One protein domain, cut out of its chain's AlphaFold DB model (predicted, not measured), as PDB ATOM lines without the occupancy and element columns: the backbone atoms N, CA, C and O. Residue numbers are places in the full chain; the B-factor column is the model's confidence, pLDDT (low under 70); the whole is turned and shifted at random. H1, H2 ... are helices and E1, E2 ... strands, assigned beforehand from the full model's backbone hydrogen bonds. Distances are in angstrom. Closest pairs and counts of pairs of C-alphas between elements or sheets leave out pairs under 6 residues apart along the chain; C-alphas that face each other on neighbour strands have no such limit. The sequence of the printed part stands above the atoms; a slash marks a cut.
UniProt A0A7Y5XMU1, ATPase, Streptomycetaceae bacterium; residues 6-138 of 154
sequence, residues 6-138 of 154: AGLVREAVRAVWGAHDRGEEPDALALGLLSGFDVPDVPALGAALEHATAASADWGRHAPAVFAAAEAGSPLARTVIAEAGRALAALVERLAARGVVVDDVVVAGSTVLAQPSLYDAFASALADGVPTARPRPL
ATOM      1  N   ALA A   6      89.058  25.465  26.564       94.00
ATOM      2  CA  ALA A   6      89.020  24.705  25.315       94.00
ATOM      3  C   ALA A   6      89.136  23.191  25.536       94.00
ATOM      4  O   ALA A   6      88.493  22.409  24.840       94.00
ATOM      5  N   GLY A   7      89.954  22.775  26.509       94.12
ATOM      6  CA  GLY A   7      90.076  21.370  26.883       94.12
ATOM      7  C   GLY A   7      88.772  20.834  27.454       94.12
ATOM      8  O   GLY A   7      88.314  19.784  27.019       94.12
ATOM      9  N   LEU A   8      88.137  21.593  28.351       96.06
ATOM     10  CA  LEU A   8      86.845  21.240  28.933       96.06
ATOM     11  C   LEU A   8      85.766  21.049  27.858       96.06
ATOM     12  O   LEU A   8      85.051  20.054  27.880       96.06
ATOM     13  N   VAL A   9      85.683  21.962  26.885       97.00
ATOM     14  CA  VAL A   9      84.716  21.861  25.777       97.00
ATOM     15  C   VAL A   9      85.006  20.662  24.883       97.00
ATOM     16  O   VAL A   9      84.084  19.944  24.508       97.00
ATOM     17  N   ARG A  10      86.279  20.388  24.583       95.81
ATOM     18  CA  ARG A  10      86.661  19.199  23.816       95.81
ATOM     19  C   ARG A  10      86.234  17.908  24.524       95.81
ATOM     20  O   ARG A  10      85.679  17.025  23.877       95.81
ATOM     21  N   GLU A  11      86.479  17.793  25.830       97.31
ATOM     22  CA  GLU A  11      86.051  16.614  26.596       97.31
ATOM     23  C   GLU A  11      84.521  16.530  26.713       97.31
ATOM     24  O   GLU A  11      83.966  15.438  26.624       97.31
ATOM     25  N   ALA A  12      83.820  17.664  26.803       97.88
ATOM     26  CA  ALA A  12      82.361  17.703  26.766       97.88
ATOM     27  C   ALA A  12      81.792  17.178  25.440       97.88
ATOM     28  O   ALA A  12      80.905  16.328  25.453       97.88
ATOM     29  N   VAL A  13      82.326  17.625  24.297       97.44
ATOM     30  CA  VAL A  13      81.901  17.130  22.976       97.44
ATOM     31  C   VAL A  13      82.192  15.633  22.839       97.44
ATOM     32  O   VAL A  13      81.330  14.884  22.386       97.44
ATOM     33  N   ARG A  14      83.357  15.165  23.310       97.44
ATOM     34  CA  ARG A  14      83.682  13.731  23.351       97.44
ATOM     35  C   ARG A  14      82.677  12.934  24.192       97.44
ATOM     36  O   ARG A  14      82.259  11.859  23.767       97.44
ATOM     37  N   ALA A  15      82.286  13.439  25.361       98.12
ATOM     38  CA  ALA A  15      81.299  12.788  26.222       98.12
ATOM     39  C   ALA A  15      79.911  12.722  25.562       98.12
ATOM     40  O   ALA A  15      79.262  11.676  25.609       98.12
ATOM     41  N   VAL A  16      79.495  13.805  24.896       98.44
ATOM     42  CA  VAL A  16      78.239  13.878  24.131       98.44
ATOM     43  C   VAL A  16      78.237  12.891  22.960       98.44
ATOM     44  O   VAL A  16      77.249  12.184  22.779       98.44
ATOM     45  N   TRP A  17      79.341  12.760  22.215       98.06
ATOM     46  CA  TRP A  17      79.469  11.715  21.190       98.06
ATOM     47  C   TRP A  17      79.338  10.317  21.771       98.06
ATOM     48  O   TRP A  17      78.553   9.523  21.270       98.06
ATOM     49  N   GLY A  18      80.042  10.033  22.868       98.12
ATOM     50  CA  GLY A  18      79.947   8.727  23.510       98.12
ATOM     51  C   GLY A  18      78.514   8.376  23.926       98.12
ATOM     52  O   GLY A  18      78.116   7.222  23.796       98.12
ATOM     53  N   ALA A  19      77.743   9.344  24.429       98.12
ATOM     54  CA  ALA A  19      76.328   9.159  24.760       98.12
ATOM     55  C   ALA A  19      75.464   8.912  23.515       98.12
ATOM     56  O   ALA A  19      74.681   7.962  23.486       98.12
ATOM     57  N   HIS A  20      75.669   9.703  22.462       97.81
ATOM     58  CA  HIS A  20      74.979   9.532  21.187       97.81
ATOM     59  C   HIS A  20      75.233   8.155  20.556       97.81
ATOM     60  O   HIS A  20      74.288   7.490  20.142       97.81
ATOM     61  N   ASP A  21      76.479   7.673  20.570       97.94
ATOM     62  CA  ASP A  21      76.852   6.354  20.040       97.94
ATOM     63  C   ASP A  21      76.189   5.196  20.805       97.94
ATOM     64  O   ASP A  21      75.995   4.107  20.261       97.94
ATOM     65  N   ARG A  22      75.813   5.419  22.070       98.06
ATOM     66  CA  ARG A  22      75.038   4.466  22.881       98.06
ATOM     67  C   ARG A  22      73.527   4.568  22.656       98.06
ATOM     68  O   ARG A  22      72.784   3.784  23.242       98.06
ATOM     69  N   GLY A  23      73.072   5.493  21.811       97.75
ATOM     70  CA  GLY A  23      71.657   5.751  21.551       97.75
ATOM     71  C   GLY A  23      70.951   6.494  22.686       97.75
ATOM     72  O   GLY A  23      69.736   6.365  22.825       97.75
ATOM     73  N   GLU A  24      71.689   7.224  23.526       97.69
ATOM     74  CA  GLU A  24      71.100   8.059  24.575       97.69
ATOM     75  C   GLU A  24      70.463   9.324  23.976       97.69
ATOM     76  O   GLU A  24      70.981   9.910  23.021       97.69
ATOM     77  N   GLU A  25      69.348   9.764  24.562       96.50
ATOM     78  CA  GLU A  25      68.714  11.030  24.190       96.50
ATOM     79  C   GLU A  25      69.612  12.227  24.563       96.50
ATOM     80  O   GLU A  25      70.233  12.210  25.633       96.50
ATOM     81  N   PRO A  26      69.671  13.290  23.734       97.12
ATOM     82  CA  PRO A  26      70.450  14.486  24.039       97.12
ATOM     83  C   PRO A  26      70.033  15.129  25.368       97.12
ATOM     84  O   PRO A  26      68.917  15.627  25.517       97.12
ATOM     85  N   ASP A  27      70.951  15.156  26.335       97.94
ATOM     86  CA  ASP A  27      70.732  15.815  27.621       97.94
ATOM     87  C   ASP A  27      71.028  17.328  27.560       97.94
ATOM     88  O   ASP A  27      71.345  17.892  26.507       97.94
ATOM     89  N   ALA A  28      70.945  18.017  28.705       98.56
ATOM     90  CA  ALA A  28      71.203  19.457  28.772       98.56
ATOM     91  C   ALA A  28      72.616  19.857  28.300       98.56
ATOM     92  O   ALA A  28      72.787  20.972  27.801       98.56
ATOM     93  N   LEU A  29      73.618  18.975  28.420       98.69
ATOM     94  CA  LEU A  29      74.959  19.237  27.901       98.69
ATOM     95  C   LEU A  29      74.962  19.179  26.377       98.69
ATOM     96  O   LEU A  29      75.455  20.109  25.739       98.69
ATOM     97  N   ALA A  30      74.389  18.121  25.802       98.44
ATOM     98  CA  ALA A  30      74.282  17.981  24.355       98.44
ATOM     99  C   ALA A  30      73.526  19.173  23.751       98.44
ATOM    100  O   ALA A  30      74.070  19.872  22.901       98.44
ATOM    101  N   LEU A  31      72.330  19.484  24.257       98.44
ATOM    102  CA  LEU A  31      71.512  20.603  23.776       98.44
ATOM    103  C   LEU A  31      72.226  21.958  23.910       98.44
ATOM    104  O   LEU A  31      72.165  22.785  22.998       98.44
ATOM    105  N   GLY A  32      72.931  22.181  25.024       98.31
ATOM    106  CA  GLY A  32      73.712  23.396  25.245       98.31
ATOM    107  C   GLY A  32      74.861  23.554  24.247       98.31
ATOM    108  O   GLY A  32      75.075  24.651  23.731       98.31
ATOM    109  N   LEU A  33      75.573  22.467  23.930       98.19
ATOM    110  CA  LEU A  33      76.652  22.479  22.941       98.19
ATOM    111  C   LEU A  33      76.122  22.653  21.514       98.19
ATOM    112  O   LEU A  33      76.684  23.458  20.778       98.19
ATOM    113  N   LEU A  34      75.035  21.976  21.130       98.38
ATOM    114  CA  LEU A  34      74.411  22.146  19.809       98.38
ATOM    115  C   LEU A  34      74.001  23.599  19.566       98.38
ATOM    116  O   LEU A  34      74.346  24.181  18.542       98.38
ATOM    117  N   SER A  35      73.340  24.204  20.556       97.81
ATOM    118  CA  SER A  35      72.957  25.616  20.527       97.81
ATOM    119  C   SER A  35      74.178  26.543  20.471       97.81
ATOM    120  O   SER A  35      74.223  27.464  19.662       97.81
ATOM    121  N   GLY A  36      75.207  26.283  21.285       96.19
ATOM    122  CA  GLY A  36      76.423  27.101  21.314       96.19
ATOM    123  C   GLY A  36      77.215  27.061  20.005       96.19
ATOM    124  O   GLY A  36      77.704  28.093  19.542       96.19
ATOM    125  N   PHE A  37      77.334  25.884  19.391       95.88
ATOM    126  CA  PHE A  37      78.017  25.704  18.110       95.88
ATOM    127  C   PHE A  37      77.142  26.017  16.888       95.88
ATOM    128  O   PHE A  37      77.685  26.033  15.786       95.88
ATOM    129  N   ASP A  38      75.849  26.304  17.078       96.38
ATOM    130  CA  ASP A  38      74.857  26.527  16.016       96.38
ATOM    131  C   ASP A  38      74.814  25.368  15.006       96.38
ATOM    132  O   ASP A  38      74.947  25.536  13.793       96.38
ATOM    133  N   VAL A  39      74.689  24.149  15.534       97.25
ATOM    134  CA  VAL A  39      74.644  22.918  14.738       97.25
ATOM    135  C   VAL A  39      73.385  22.102  15.029       97.25
ATOM    136  O   VAL A  39      72.882  22.116  16.154       97.25
ATOM    137  N   PRO A  40      72.860  21.371  14.028       96.12
ATOM    138  CA  PRO A  40      71.560  20.716  14.149       96.12
ATOM    139  C   PRO A  40      71.589  19.443  15.001       96.12
ATOM    140  O   PRO A  40      70.560  19.067  15.559       96.12
ATOM    141  N   ASP A  41      72.734  18.762  15.085       97.25
ATOM    142  CA  ASP A  41      72.852  17.458  15.730       97.25
ATOM    143  C   ASP A  41      74.275  17.156  16.230       97.25
ATOM    144  O   ASP A  41      75.244  17.870  15.961       97.25
ATOM    145  N   VAL A  42      74.381  16.093  17.030       97.44
ATOM    146  CA  VAL A  42      75.630  15.674  17.677       97.44
ATOM    147  C   VAL A  42      76.735  15.325  16.662       97.44
ATOM    148  O   VAL A  42      77.872  15.762  16.871       97.44
ATOM    149  N   PRO A  43      76.468  14.610  15.550       96.69
ATOM    150  CA  PRO A  43      77.468  14.398  14.501       96.69
ATOM    151  C   PRO A  43      78.081  15.695  13.942       96.69
ATOM    152  O   PRO A  43      79.288  15.740  13.693       96.69
ATOM    153  N   ALA A  44      77.299  16.771  13.806       96.94
ATOM    154  CA  ALA A  44      77.776  18.047  13.272       96.94
ATOM    155  C   ALA A  44      78.753  18.812  14.195       96.94
ATOM    156  O   ALA A  44      79.478  19.691  13.718       96.94
ATOM    157  N   LEU A  45      78.853  18.460  15.485       96.06
ATOM    158  CA  LEU A  45      79.803  19.090  16.420       96.06
ATOM    159  C   LEU A  45      81.267  18.934  15.976       96.06
ATOM    160  O   LEU A  45      82.079  19.823  16.225       96.06
ATOM    161  N   GLY A  46      81.614  17.840  15.292       91.12
ATOM    162  CA  GLY A  46      82.985  17.591  14.829       91.12
ATOM    163  C   GLY A  46      83.435  18.603  13.786       91.12
ATOM    164  O   GLY A  46      84.458  19.261  13.962       91.12
ATOM    165  N   ALA A  47      82.610  18.800  12.754       92.62
ATOM    166  CA  ALA A  47      82.865  19.801  11.723       92.62
ATOM    167  C   ALA A  47      82.945  21.217  12.323       92.62
ATOM    168  O   ALA A  47      83.823  21.999  11.963       92.62
ATOM    169  N   ALA A  48      82.085  21.537  13.299       93.44
ATOM    170  CA  ALA A  48      82.128  22.824  13.988       93.44
ATOM    171  C   ALA A  48      83.433  23.047  14.774       93.44
ATOM    172  O   ALA A  48      83.962  24.161  14.782       93.44
ATOM    173  N   LEU A  49      83.985  22.003  15.406       91.75
ATOM    174  CA  LEU A  49      85.289  22.078  16.070       91.75
ATOM    175  C   LEU A  49      86.438  22.240  15.067       91.75
ATOM    176  O   LEU A  49      87.354  23.022  15.331       91.75
ATOM    177  N   GLU A  50      86.393  21.534  13.936       92.25
ATOM    178  CA  GLU A  50      87.420  21.573  12.883       92.25
ATOM    179  C   GLU A  50      87.476  22.913  12.142       92.25
ATOM    180  O   GLU A  50      88.549  23.344  11.725       92.25
ATOM    181  N   HIS A  51      86.348  23.615  12.023       91.44
ATOM    182  CA  HIS A  51      86.281  24.937  11.392       91.44
ATOM    183  C   HIS A  51      86.916  26.060  12.235       91.44
ATOM    184  O   HIS A  51      87.018  27.200  11.772       91.44
ATOM    185  N   ALA A  52      87.338  25.776  13.470       89.88
ATOM    186  CA  ALA A  52      87.932  26.768  14.354       89.88
ATOM    187  C   ALA A  52      89.295  27.261  13.839       89.88
ATOM    188  O   ALA A  52      90.257  26.504  13.723       89.88
ATOM    189  N   THR A  53      89.404  28.569  13.611       87.06
ATOM    190  CA  THR A  53      90.667  29.219  13.210       87.06
ATOM    191  C   THR A  53      91.589  29.502  14.396       87.06
ATOM    192  O   THR A  53      92.808  29.556  14.243       87.06
ATOM    193  N   ALA A  54      91.016  29.640  15.594       89.81
ATOM    194  CA  ALA A  54      91.722  29.866  16.844       89.81
ATOM    195  C   ALA A  54      91.184  28.908  17.915       89.81
ATOM    196  O   ALA A  54      90.574  29.343  18.888       89.81
ATOM    197  N   ALA A  55      91.430  27.604  17.746       85.88
ATOM    198  CA  ALA A  55      90.831  26.518  18.536       85.88
ATOM    199  C   ALA A  55      90.754  26.776  20.055       85.88
ATOM    200  O   ALA A  55      89.728  26.509  20.671       85.88
ATOM    201  N   SER A  56      91.792  27.352  20.673       86.56
ATOM    202  CA  SER A  56      91.761  27.674  22.109       86.56
ATOM    203  C   SER A  56      90.668  28.695  22.475       86.56
ATOM    204  O   SER A  56      89.887  28.479  23.401       86.56
ATOM    205  N   ALA A  57      90.571  29.798  21.730       88.81
ATOM    206  CA  ALA A  57      89.550  30.818  21.965       88.81
ATOM    207  C   ALA A  57      88.173  30.349  21.473       88.81
ATOM    208  O   ALA A  57      87.169  30.500  22.173       88.81
ATOM    209  N   ASP A  58      88.142  29.737  20.290       92.56
ATOM    210  CA  ASP A  58      86.918  29.341  19.609       92.56
ATOM    211  C   ASP A  58      86.174  28.230  20.336       92.56
ATOM    212  O   ASP A  58      84.953  28.281  20.449       92.56
ATOM    213  N   TRP A  59      86.894  27.241  20.858       93.81
ATOM    214  CA  TRP A  59      86.276  26.205  21.675       93.81
ATOM    215  C   TRP A  59      86.017  26.743  23.077       93.81
ATOM    216  O   TRP A  59      84.928  26.568  23.611       93.81
ATOM    217  N   GLY A  60      86.990  27.451  23.661       93.25
ATOM    218  CA  GLY A  60      86.922  27.921  25.042       93.25
ATOM    219  C   GLY A  60      85.729  28.827  25.348       93.25
ATOM    220  O   GLY A  60      85.206  28.774  26.461       93.25
ATOM    221  N   ARG A  61      85.234  29.600  24.370       94.19
ATOM    222  CA  ARG A  61      84.041  30.449  24.544       94.19
ATOM    223  C   ARG A  61      82.774  29.668  24.922       94.19
ATOM    224  O   ARG A  61      81.870  30.252  25.506       94.19
ATOM    225  N   HIS A  62      82.727  28.364  24.633       96.31
ATOM    226  CA  HIS A  62      81.587  27.488  24.933       96.31
ATOM    227  C   HIS A  62      81.671  26.810  26.301       96.31
ATOM    228  O   HIS A  62      80.724  26.144  26.711       96.31
ATOM    229  N   ALA A  63      82.763  26.993  27.050       96.00
ATOM    230  CA  ALA A  63      82.914  26.408  28.382       96.00
ATOM    231  C   ALA A  63      81.753  26.735  29.349       96.00
ATOM    232  O   ALA A  63      81.353  25.830  30.083       96.00
ATOM    233  N   PRO A  64      81.144  27.945  29.344       96.12
ATOM    234  CA  PRO A  64      79.974  28.234  30.176       96.12
ATOM    235  C   PRO A  64      78.797  27.271  29.973       96.12
ATOM    236  O   PRO A  64      78.076  27.004  30.932       96.12
ATOM    237  N   ALA A  65      78.619  26.704  28.772       97.38
ATOM    238  CA  ALA A  65      77.548  25.746  28.497       97.38
ATOM    239  C   ALA A  65      77.713  24.443  29.298       97.38
ATOM    240  O   ALA A  65      76.722  23.867  29.739       97.38
ATOM    241  N   VAL A  66      78.956  24.014  29.553       98.31
ATOM    242  CA  VAL A  66      79.249  22.818  30.360       98.31
ATOM    243  C   VAL A  66      78.792  23.025  31.804       98.31
ATOM    244  O   VAL A  66      78.104  22.182  32.375       98.31
ATOM    245  N   PHE A  67      79.117  24.178  32.388       97.88
ATOM    246  CA  PHE A  67      78.720  24.510  33.756       97.88
ATOM    247  C   PHE A  67      77.209  24.716  33.878       97.88
ATOM    248  O   PHE A  67      76.588  24.155  34.779       97.88
ATOM    249  N   ALA A  68      76.597  25.434  32.932       98.06
ATOM    250  CA  ALA A  68      75.148  25.615  32.892       98.06
ATOM    251  C   ALA A  68      74.400  24.275  32.789       98.06
ATOM    252  O   ALA A  68      73.393  24.077  33.467       98.06
ATOM    253  N   ALA A  69      74.911  23.325  32.001       98.62
ATOM    254  CA  ALA A  69      74.337  21.988  31.900       98.62
ATOM    255  C   ALA A  69      74.438  21.198  33.215       98.62
ATOM    256  O   ALA A  69      73.491  20.506  33.586       98.62
ATOM    257  N   ALA A  70      75.552  21.311  33.945       98.50
ATOM    258  CA  ALA A  70      75.717  20.655  35.244       98.50
ATOM    259  C   ALA A  70      74.720  21.180  36.296       98.50
ATOM    260  O   ALA A  70      74.143  20.379  37.045       98.50
ATOM    261  N   GLU A  71      74.477  22.496  36.299       97.88
ATOM    262  CA  GLU A  71      73.446  23.151  37.118       97.88
ATOM    263  C   GLU A  71      72.033  22.723  36.702       97.88
ATOM    264  O   GLU A  71      71.188  22.447  37.552       97.88
ATOM    265  N   ALA A  72      71.795  22.550  35.399       97.94
ATOM    266  CA  ALA A  72      70.552  21.994  34.862       97.94
ATOM    267  C   ALA A  72      70.380  20.480  35.122       97.94
ATOM    268  O   ALA A  72      69.376  19.896  34.721       97.94
ATOM    269  N   GLY A  73      71.335  19.835  35.801       98.00
ATOM    270  CA  GLY A  73      71.239  18.437  36.216       98.00
ATOM    271  C   GLY A  73      71.824  17.419  35.238       98.00
ATOM    272  O   GLY A  73      71.639  16.226  35.464       98.00
ATOM    273  N   SER A  74      72.550  17.843  34.196       98.69
ATOM    274  CA  SER A  74      73.228  16.918  33.277       98.69
ATOM    275  C   SER A  74      74.259  16.055  34.025       98.69
ATOM    276  O   SER A  74      75.220  16.594  34.594       98.69
ATOM    277  N   PRO A  75      74.114  14.715  34.017       98.06
ATOM    278  CA  PRO A  75      75.118  13.826  34.588       98.06
ATOM    279  C   PRO A  75      76.413  13.835  33.765       98.06
ATOM    280  O   PRO A  75      77.493  13.778  34.352       98.06
ATOM    281  N   LEU A  76      76.330  13.977  32.433       98.12
ATOM    282  CA  LEU A  76      77.508  14.061  31.563       98.12
ATOM    283  C   LEU A  76      78.359  15.286  31.901       98.12
ATOM    284  O   LEU A  76      79.568  15.163  32.084       98.12
ATOM    285  N   ALA A  77      77.735  16.455  32.062       98.56
ATOM    286  CA  ALA A  77      78.444  17.684  32.407       98.56
ATOM    287  C   ALA A  77      79.165  17.579  33.756       98.56
ATOM    288  O   ALA A  77      80.323  17.981  33.877       98.56
ATOM    289  N   ARG A  78      78.512  16.991  34.765       98.62
ATOM    290  CA  ARG A  78      79.119  16.763  36.086       98.62
ATOM    291  C   ARG A  78      80.325  15.832  36.001       98.62
ATOM    292  O   ARG A  78      81.352  16.129  36.607       98.62
ATOM    293  N   THR A  79      80.226  14.754  35.222       98.19
ATOM    294  CA  THR A  79      81.353  13.847  34.969       98.19
ATOM    295  C   THR A  79      82.514  14.577  34.303       98.19
ATOM    296  O   THR A  79      83.637  14.480  34.788       98.19
ATOM    297  N   VAL A  80      82.249  15.370  33.261       98.19
ATOM    298  CA  VAL A  80      83.278  16.147  32.550       98.19
ATOM    299  C   VAL A  80      83.990  17.130  33.489       98.19
ATOM    300  O   VAL A  80      85.217  17.222  33.473       98.19
ATOM    301  N   ILE A  81      83.254  17.836  34.354       98.19
ATOM    302  CA  ILE A  81      83.838  18.759  35.342       98.19
ATOM    303  C   ILE A  81      84.690  18.001  36.369       98.19
ATOM    304  O   ILE A  81      85.809  18.419  36.672       98.19
ATOM    305  N   ALA A  82      84.201  16.865  36.873       98.06
ATOM    306  CA  ALA A  82      84.946  16.025  37.807       98.06
ATOM    307  C   ALA A  82      86.240  15.470  37.179       98.06
ATOM    308  O   ALA A  82      87.288  15.439  37.823       98.06
ATOM    309  N   GLU A  83      86.188  15.060  35.910       97.56
ATOM    310  CA  GLU A  83      87.349  14.616  35.133       97.56
ATOM    311  C   GLU A  83      88.362  15.731  34.911       97.56
ATOM    312  O   GLU A  83      89.560  15.504  35.081       97.56
ATOM    313  N   ALA A  84      87.900  16.943  34.605       97.12
ATOM    314  CA  ALA A  84      88.767  18.103  34.473       97.12
ATOM    315  C   ALA A  84      89.472  18.445  35.798       97.12
ATOM    316  O   ALA A  84      90.678  18.698  35.798       97.12
ATOM    317  N   GLY A  85      88.756  18.383  36.927       97.25
ATOM    318  CA  GLY A  85      89.338  18.552  38.262       97.25
ATOM    319  C   GLY A  85      90.424  17.513  38.563       97.25
ATOM    320  O   GLY A  85      91.530  17.871  38.971       97.25
ATOM    321  N   ARG A  86      90.157  16.234  38.265       97.75
ATOM    322  CA  ARG A  86      91.145  15.147  38.389       97.75
ATOM    323  C   ARG A  86      92.356  15.340  37.480       97.75
ATOM    324  O   ARG A  86      93.484  15.125  37.912       97.75
ATOM    325  N   ALA A  87      92.147  15.771  36.239       96.81
ATOM    326  CA  ALA A  87      93.238  16.031  35.304       96.81
ATOM    327  C   ALA A  87      94.167  17.154  35.800       96.81
ATOM    328  O   ALA A  87      95.388  17.041  35.662       96.81
ATOM    329  N   LEU A  88      93.605  18.198  36.424       95.75
ATOM    330  CA  LEU A  88      94.371  19.270  37.066       95.75
ATOM    331  C   LEU A  88      95.151  18.772  38.291       95.75
ATOM    332  O   LEU A  88      96.342  19.060  38.408       95.75
ATOM    333  N   ALA A  89      94.524  17.997  39.181       97.25
ATOM    334  CA  ALA A  89      95.196  17.423  40.352       97.25
ATOM    335  C   ALA A  89      96.367  16.511  39.950       97.25
ATOM    336  O   ALA A  89      97.473  16.646  40.477       97.25
ATOM    337  N   ALA A  90      96.180  15.699  38.906       97.25
ATOM    338  CA  ALA A  90      97.217  14.823  38.370       97.25
ATOM    339  C   ALA A  90      98.463  15.583  37.870       97.25
ATOM    340  O   ALA A  90      99.565  15.033  37.870       97.25
ATOM    341  N   LEU A  91      98.337  16.848  37.437       96.00
ATOM    342  CA  LEU A  91      99.504  17.676  37.104       96.00
ATOM    343  C   LEU A  91     100.350  17.972  38.348       96.00
ATOM    344  O   LEU A  91     101.576  17.890  38.279       96.00
ATOM    345  N   VAL A  92      99.709  18.267  39.481       97.00
ATOM    346  CA  VAL A  92     100.386  18.528  40.759       97.00
ATOM    347  C   VAL A  92     101.010  17.251  41.312       97.00
ATOM    348  O   VAL A  92     102.179  17.261  41.693       97.00
ATOM    349  N   GLU A  93     100.280  16.136  41.285       97.50
ATOM    350  CA  GLU A  93     100.782  14.821  41.707       97.50
ATOM    351  C   GLU A  93     102.058  14.432  40.953       97.50
ATOM    352  O   GLU A  93     103.034  13.981  41.554       97.50
ATOM    353  N   ARG A  94     102.099  14.672  39.635       97.44
ATOM    354  CA  ARG A  94     103.296  14.427  38.816       97.44
ATOM    355  C   ARG A  94     104.497  15.265  39.254       97.44
ATOM    356  O   ARG A  94     105.626  14.784  39.160       97.44
ATOM    357  N   LEU A  95     104.288  16.500  39.713       96.75
ATOM    358  CA  LEU A  95     105.364  17.338  40.256       96.75
ATOM    359  C   LEU A  95     105.814  16.835  41.632       96.75
ATOM    360  O   LEU A  95     107.017  16.700  41.865       96.75
ATOM    361  N   ALA A  96     104.869  16.480  42.503       96.75
ATOM    362  CA  ALA A  96     105.147  15.914  43.820       96.75
ATOM    363  C   ALA A  96     105.975  14.622  43.719       96.75
ATOM    364  O   ALA A  96     107.000  14.479  44.383       96.75
ATOM    365  N   ALA A  97     105.606  13.720  42.802       96.94
ATOM    366  CA  ALA A  97     106.324  12.473  42.533       96.94
ATOM    367  C   ALA A  97     107.773  12.689  42.054       96.94
ATOM    368  O   ALA A  97     108.605  11.788  42.149       96.94
ATOM    369  N   ARG A  98     108.094  13.886  41.550       97.12
ATOM    370  CA  ARG A  98     109.450  14.291  41.147       97.12
ATOM    371  C   ARG A  98     110.225  15.005  42.261       97.12
ATOM    372  O   ARG A  98     111.320  15.494  42.001       97.12
ATOM    373  N   GLY A  99     109.674  15.081  43.472       96.25
ATOM    374  CA  GLY A  99     110.293  15.741  44.623       96.25
ATOM    375  C   GLY A  99     110.122  17.261  44.653       96.25
ATOM    376  O   GLY A  99     110.829  17.932  45.402       96.25
ATOM    377  N   VAL A 100     109.214  17.826  43.846       96.75
ATOM    378  CA  VAL A 100     108.868  19.252  43.938       96.75
ATOM    379  C   VAL A 100     108.036  19.477  45.199       96.75
ATOM    380  O   VAL A 100     107.081  18.746  45.455       96.75
ATOM    381  N   VAL A 101     108.381  20.506  45.974       95.19
ATOM    382  CA  VAL A 101     107.579  20.936  47.125       95.19
ATOM    383  C   VAL A 101     106.272  21.547  46.619       95.19
ATOM    384  O   VAL A 101     106.293  22.517  45.863       95.19
ATOM    385  N   VAL A 102     105.139  20.977  47.034       96.00
ATOM    386  CA  VAL A 102     103.786  21.342  46.568       96.00
ATOM    387  C   VAL A 102     102.844  21.708  47.724       96.00
ATOM    388  O   VAL A 102     101.631  21.548  47.623       96.00
ATOM    389  N   ASP A 103     103.393  22.203  48.836       95.81
ATOM    390  CA  ASP A 103     102.615  22.538  50.039       95.81
ATOM    391  C   ASP A 103     101.533  23.596  49.779       95.81
ATOM    392  O   ASP A 103     100.440  23.524  50.343       95.81
ATOM    393  N   ASP A 104     101.820  24.575  48.922       96.75
ATOM    394  CA  ASP A 104     100.865  25.587  48.481       96.75
ATOM    395  C   ASP A 104     100.799  25.584  46.946       96.75
ATOM    396  O   ASP A 104     101.769  25.887  46.251       96.75
ATOM    397  N   VAL A 105      99.625  25.243  46.415       97.12
ATOM    398  CA  VAL A 105      99.345  25.166  44.978       97.12
ATOM    399  C   VAL A 105      98.545  26.395  44.583       97.12
ATOM    400  O   VAL A 105      97.347  26.488  44.855       97.12
ATOM    401  N   VAL A 106      99.201  27.366  43.953       95.19
ATOM    402  CA  VAL A 106      98.529  28.591  43.506       95.19
ATOM    403  C   VAL A 106      97.723  28.310  42.240       95.19
ATOM    404  O   VAL A 106      98.274  27.961  41.199       95.19
ATOM    405  N   VAL A 107      96.409  28.489  42.331       94.94
ATOM    406  CA  VAL A 107      95.454  28.298  41.240       94.94
ATOM    407  C   VAL A 107      95.203  29.639  40.566       94.94
ATOM    408  O   VAL A 107      94.741  30.591  41.198       94.94
ATOM    409  N   ALA A 108      95.486  29.706  39.272       91.31
ATOM    410  CA  ALA A 108      95.236  30.867  38.433       91.31
ATOM    411  C   ALA A 108      94.453  30.463  37.175       91.31
ATOM    412  O   ALA A 108      94.378  29.287  36.826       91.31
ATOM    413  N   GLY A 109      93.889  31.455  36.486       88.06
ATOM    414  CA  GLY A 109      93.109  31.260  35.264       88.06
ATOM    415  C   GLY A 109      91.623  31.538  35.471       88.06
ATOM    416  O   GLY A 109      91.022  31.131  36.462       88.06
ATOM    417  N   SER A 110      91.021  32.247  34.517       87.31
ATOM    418  CA  SER A 110      89.635  32.721  34.620       87.31
ATOM    419  C   SER A 110      88.623  31.586  34.739       87.31
ATOM    420  O   SER A 110      87.680  31.706  35.507       87.31
ATOM    421  N   THR A 111      88.824  30.476  34.026       90.38
ATOM    422  CA  THR A 111      87.862  29.360  33.997       90.38
ATOM    423  C   THR A 111      87.708  28.715  35.371       90.38
ATOM    424  O   THR A 111      86.608  28.677  35.907       90.38
ATOM    425  N   VAL A 112      88.809  28.257  35.971       91.94
ATOM    426  CA  VAL A 112      88.784  27.593  37.283       91.94
ATOM    427  C   VAL A 112      88.427  28.555  38.418       91.94
ATOM    428  O   VAL A 112      87.753  28.155  39.357       91.94
ATOM    429  N   LEU A 113      88.817  29.834  38.331       92.56
ATOM    430  CA  LEU A 113      88.509  30.818  39.377       92.56
ATOM    431  C   LEU A 113      87.087  31.393  39.288       92.56
ATOM    432  O   LEU A 113      86.568  31.854  40.301       92.56
ATOM    433  N   ALA A 114      86.454  31.381  38.112       92.12
ATOM    434  CA  ALA A 114      85.076  31.841  37.940       92.12
ATOM    435  C   ALA A 114      84.030  30.737  38.164       92.12
ATOM    436  O   ALA A 114      82.844  31.046  38.233       92.12
ATOM    437  N   GLN A 115      84.446  29.468  38.246       94.12
ATOM    438  CA  GLN A 115      83.548  28.312  38.274       94.12
ATOM    439  C   GLN A 115      83.792  27.472  39.536       94.12
ATOM    440  O   GLN A 115      84.693  26.627  39.535       94.12
ATOM    441  N   PRO A 116      82.996  27.670  40.610       94.75
ATOM    442  CA  PRO A 116      83.176  26.960  41.877       94.75
ATOM    443  C   PRO A 116      83.205  25.438  41.723       94.75
ATOM    444  O   PRO A 116      84.070  24.786  42.293       94.75
ATOM    445  N   SER A 117      82.351  24.872  40.867       96.12
ATOM    446  CA  SER A 117      82.281  23.423  40.650       96.12
ATOM    447  C   SER A 117      83.572  22.817  40.086       96.12
ATOM    448  O   SER A 117      83.936  21.706  40.469       96.12
ATOM    449  N   LEU A 118      84.302  23.537  39.223       96.88
ATOM    450  CA  LEU A 118      85.610  23.083  38.738       96.88
ATOM    451  C   LEU A 118      86.687  23.221  39.817       96.88
ATOM    452  O   LEU A 118      87.513  22.321  39.968       96.88
ATOM    453  N   TYR A 119      86.681  24.331  40.561       97.06
ATOM    454  CA  TYR A 119      87.619  24.539  41.663       97.06
ATOM    455  C   TYR A 119      87.456  23.462  42.741       97.06
ATOM    456  O   TYR A 119      88.446  22.875  43.170       97.06
ATOM    457  N   ASP A 120      86.220  23.163  43.135       97.56
ATOM    458  CA  ASP A 120      85.905  22.168  44.159       97.56
ATOM    459  C   ASP A 120      86.260  20.753  43.690       97.56
ATOM    460  O   ASP A 120      86.869  19.990  44.442       97.56
ATOM    461  N   ALA A 121      85.971  20.411  42.428       97.88
ATOM    462  CA  ALA A 121      86.388  19.140  41.837       97.88
ATOM    463  C   ALA A 121      87.917  18.976  41.838       97.88
ATOM    464  O   ALA A 121      88.430  17.907  42.173       97.88
ATOM    465  N   PHE A 122      88.652  20.037  41.492       97.75
ATOM    466  CA  PHE A 122      90.112  20.055  41.571       97.75
ATOM    467  C   PHE A 122      90.611  19.927  43.014       97.75
ATOM    468  O   PHE A 122      91.478  19.101  43.280       97.75
ATOM    469  N   ALA A 123      90.070  20.715  43.944       97.75
ATOM    470  CA  ALA A 123      90.491  20.713  45.340       97.75
ATOM    471  C   ALA A 123      90.243  19.353  46.009       97.75
ATOM    472  O   ALA A 123      91.104  18.877  46.745       97.75
ATOM    473  N   SER A 124      89.110  18.711  45.709       97.94
ATOM    474  CA  SER A 124      88.807  17.358  46.176       97.94
ATOM    475  C   SER A 124      89.812  16.348  45.629       97.94
ATOM    476  O   SER A 124      90.424  15.622  46.404       97.94
ATOM    477  N   ALA A 125      90.039  16.335  44.310       98.06
ATOM    478  CA  ALA A 125      90.988  15.405  43.701       98.06
ATOM    479  C   ALA A 125      92.428  15.630  44.198       98.06
ATOM    480  O   ALA A 125      93.171  14.676  44.410       98.06
ATOM    481  N   LEU A 126      92.815  16.888  44.435       98.12
ATOM    482  CA  LEU A 126      94.121  17.229  44.990       98.12
ATOM    483  C   LEU A 126      94.282  16.714  46.423       98.12
ATOM    484  O   LEU A 126      95.355  16.226  46.763       98.12
ATOM    485  N   ALA A 127      93.241  16.807  47.253       97.50
ATOM    486  CA  ALA A 127      93.278  16.290  48.618       97.50
ATOM    487  C   ALA A 127      93.434  14.760  48.655       97.50
ATOM    488  O   ALA A 127      94.100  14.245  49.553       97.50
ATOM    489  N   ASP A 128      92.880  14.051  47.668       97.31
ATOM    490  CA  ASP A 128      93.022  12.599  47.543       97.31
ATOM    491  C   ASP A 128      94.444  12.191  47.115       97.31
ATOM    492  O   ASP A 128      95.021  11.257  47.675       97.31
ATOM    493  N   GLY A 129      95.027  12.887  46.131       95.88
ATOM    494  CA  GLY A 129      96.336  12.546  45.563       95.88
ATOM    495  C   GLY A 129      97.541  13.129  46.307       95.88
ATOM    496  O   GLY A 129      98.596  12.497  46.387       95.88
ATOM    497  N   VAL A 130      97.399  14.332  46.873       96.31
ATOM    498  CA  VAL A 130      98.450  15.060  47.604       96.31
ATOM    499  C   VAL A 130      97.862  15.696  48.878       96.31
ATOM    500  O   VAL A 130      97.681  16.912  48.941       96.31
ATOM    501  N   PRO A 131      97.604  14.910  49.943       94.75
ATOM    502  CA  PRO A 131      96.829  15.369  51.105       94.75
ATOM    503  C   PRO A 131      97.397  16.578  51.863       94.75
ATOM    504  O   PRO A 131      96.671  17.256  52.589       94.75
ATOM    505  N   THR A 132      98.698  16.853  51.741       93.00
ATOM    506  CA  THR A 132      99.348  18.001  52.397       93.00
ATOM    507  C   THR A 132      99.278  19.290  51.579       93.00
ATOM    508  O   THR A 132      99.552  20.364  52.125       93.00
ATOM    509  N   ALA A 133      98.921  19.208  50.294       97.00
ATOM    510  CA  ALA A 133      98.858  20.351  49.398       97.00
ATOM    511  C   ALA A 133      97.644  21.233  49.704       97.00
ATOM    512  O   ALA A 133      96.525  20.761  49.903       97.00
ATOM    513  N   ARG A 134      97.854  22.551  49.701       97.12
ATOM    514  CA  ARG A 134      96.799  23.548  49.900       97.12
ATOM    515  C   ARG A 134      96.533  24.292  48.595       97.12
ATOM    516  O   ARG A 134      97.387  25.081  48.183       97.12
ATOM    517  N   PRO A 135      95.366  24.116  47.955       97.19
ATOM    518  CA  PRO A 135      95.002  24.938  46.811       97.19
ATOM    519  C   PRO A 135      94.722  26.380  47.269       97.19
ATOM    520  O   PRO A 135      93.985  26.621  48.229       97.19
ATOM    521  N   ARG A 136      95.342  27.354  46.599       96.50
ATOM    522  CA  ARG A 136      95.263  28.790  46.907       96.50
ATOM    523  C   ARG A 136      94.804  29.557  45.664       96.50
ATOM    524  O   ARG A 136      95.583  29.658  44.720       96.50
ATOM    525  N   PRO A 137      93.603  30.152  45.637       94.81
ATOM    526  CA  PRO A 137      93.196  30.959  44.494       94.81
ATOM    527  C   PRO A 137      94.038  32.238  44.440       94.81
ATOM    528  O   PRO A 137      94.164  32.953  45.441       94.81
ATOM    529  N   LEU A 138      94.605  32.547  43.274       93.88
ATOM    530  CA  LEU A 138      95.324  33.795  43.052       93.88
ATOM    531  C   LEU A 138      94.331  34.967  43.072       93.88
ATOM    532  O   LEU A 138      93.444  35.056  42.228       93.88
TER     533      LEU A 138
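AT A GLANCE: This is residues 6 to 138 of the 154 residues of the protein "ATPase" of Streptomycetaceae bacterium (UniProt A0A7Y5XMU1). Two lobes share one long helix, H6: one end of H6 is set into a cluster of mostly crossed helices, H1 to H5, and the rest runs out into the second lobe. There H8 crosses H6 and packs on it, while a small sheet of two parallel strands, E1 and E2, lies beside H8, with the short H7 at the other end of H8 from its link to E2. The printed part has 133 residues with eight named helices and two named strands, in the order H1 H2 H3 H4 H5 H6 E1 H7 H8 E2, and its class is mostly helix. It is compact, with a radius of gyration of the C-alphas of 16.0 A, yet elongated, spanning 49 by 30 by 24 A.

HOW THE PARTS SIT: Start at H1, residues 6 to 21, the hub, which touches four other helices. Its residues 12 to 16 touch H2, residues 28 to 37, closest at the C-alphas of Val 16 and Ala 30, 5.7 A. H3, residues 44 to 50, touches H2 at a steep tilt of 53 degrees, with the C-alphas of Phe 37 and Ala 48 closest at 6.5 A. H4, residues 55 to 60, is about perpendicular to H1 at 77 degrees and touches it, closest at the C-alphas of Ala 6 and Gly 60, 3.8 A. H5, residues 63 to 71, touches H2 at a shallow tilt of 22 degrees, opposite ways, closest at the C-alphas of Leu 29 and Ala 69, 4.9 A. Next look at H6, residues 75 to 96: its residues 76 to 84 touch H1, closest at the C-alphas of Ala 12 and Val 80, 6.1 A. E1, residues 104 to 107, and E2, residues 134 to 137, are parallel neighbours at 32 degrees; N 107 and O 136 are 2.8 A apart, within hydrogen-bond range. H7, residues 110 to 114, and H8, residues 116 to 129, touch only at the corner, and only just, with 3 pairs of C-alphas within 8 A; the closest are those of Val 112 and Tyr 119, 5.5 A. H8 touches H6 at a steep tilt of 46 degrees, the same way, closest at the C-alphas of Gly 85 and Phe 122, 3.7 A. E1, H7 H8 and E2 form a strand-helix-strand unit, two parallel strands with helices between, its crossover right-handed. H8 and H1 are apart. Every O i to N i+4 pair is within hydrogen-bond range in H1, H2, H3, H4, H7 and H8, against 4 of 5 in H5 and 17 of 18 in H6.

IN THESE COORDINATES: Find C-alpha 6 at (89.020, 24.705, 25.315); from there H1 runs 22.6 A. H6 begins at C-alpha 75, (75.118, 13.826, 34.588), and runs 31.5 A. H8 measures 19.9 A, and E2 ends at C-alpha 137, (93.196, 30.959, 44.494).

THE WHOLE: The two C-alphas farthest apart, those of Pro 40 and Gly 99, are 49.5 A apart. The printed part has no cut and no long link, and no printed residue is under 70 in pLDDT.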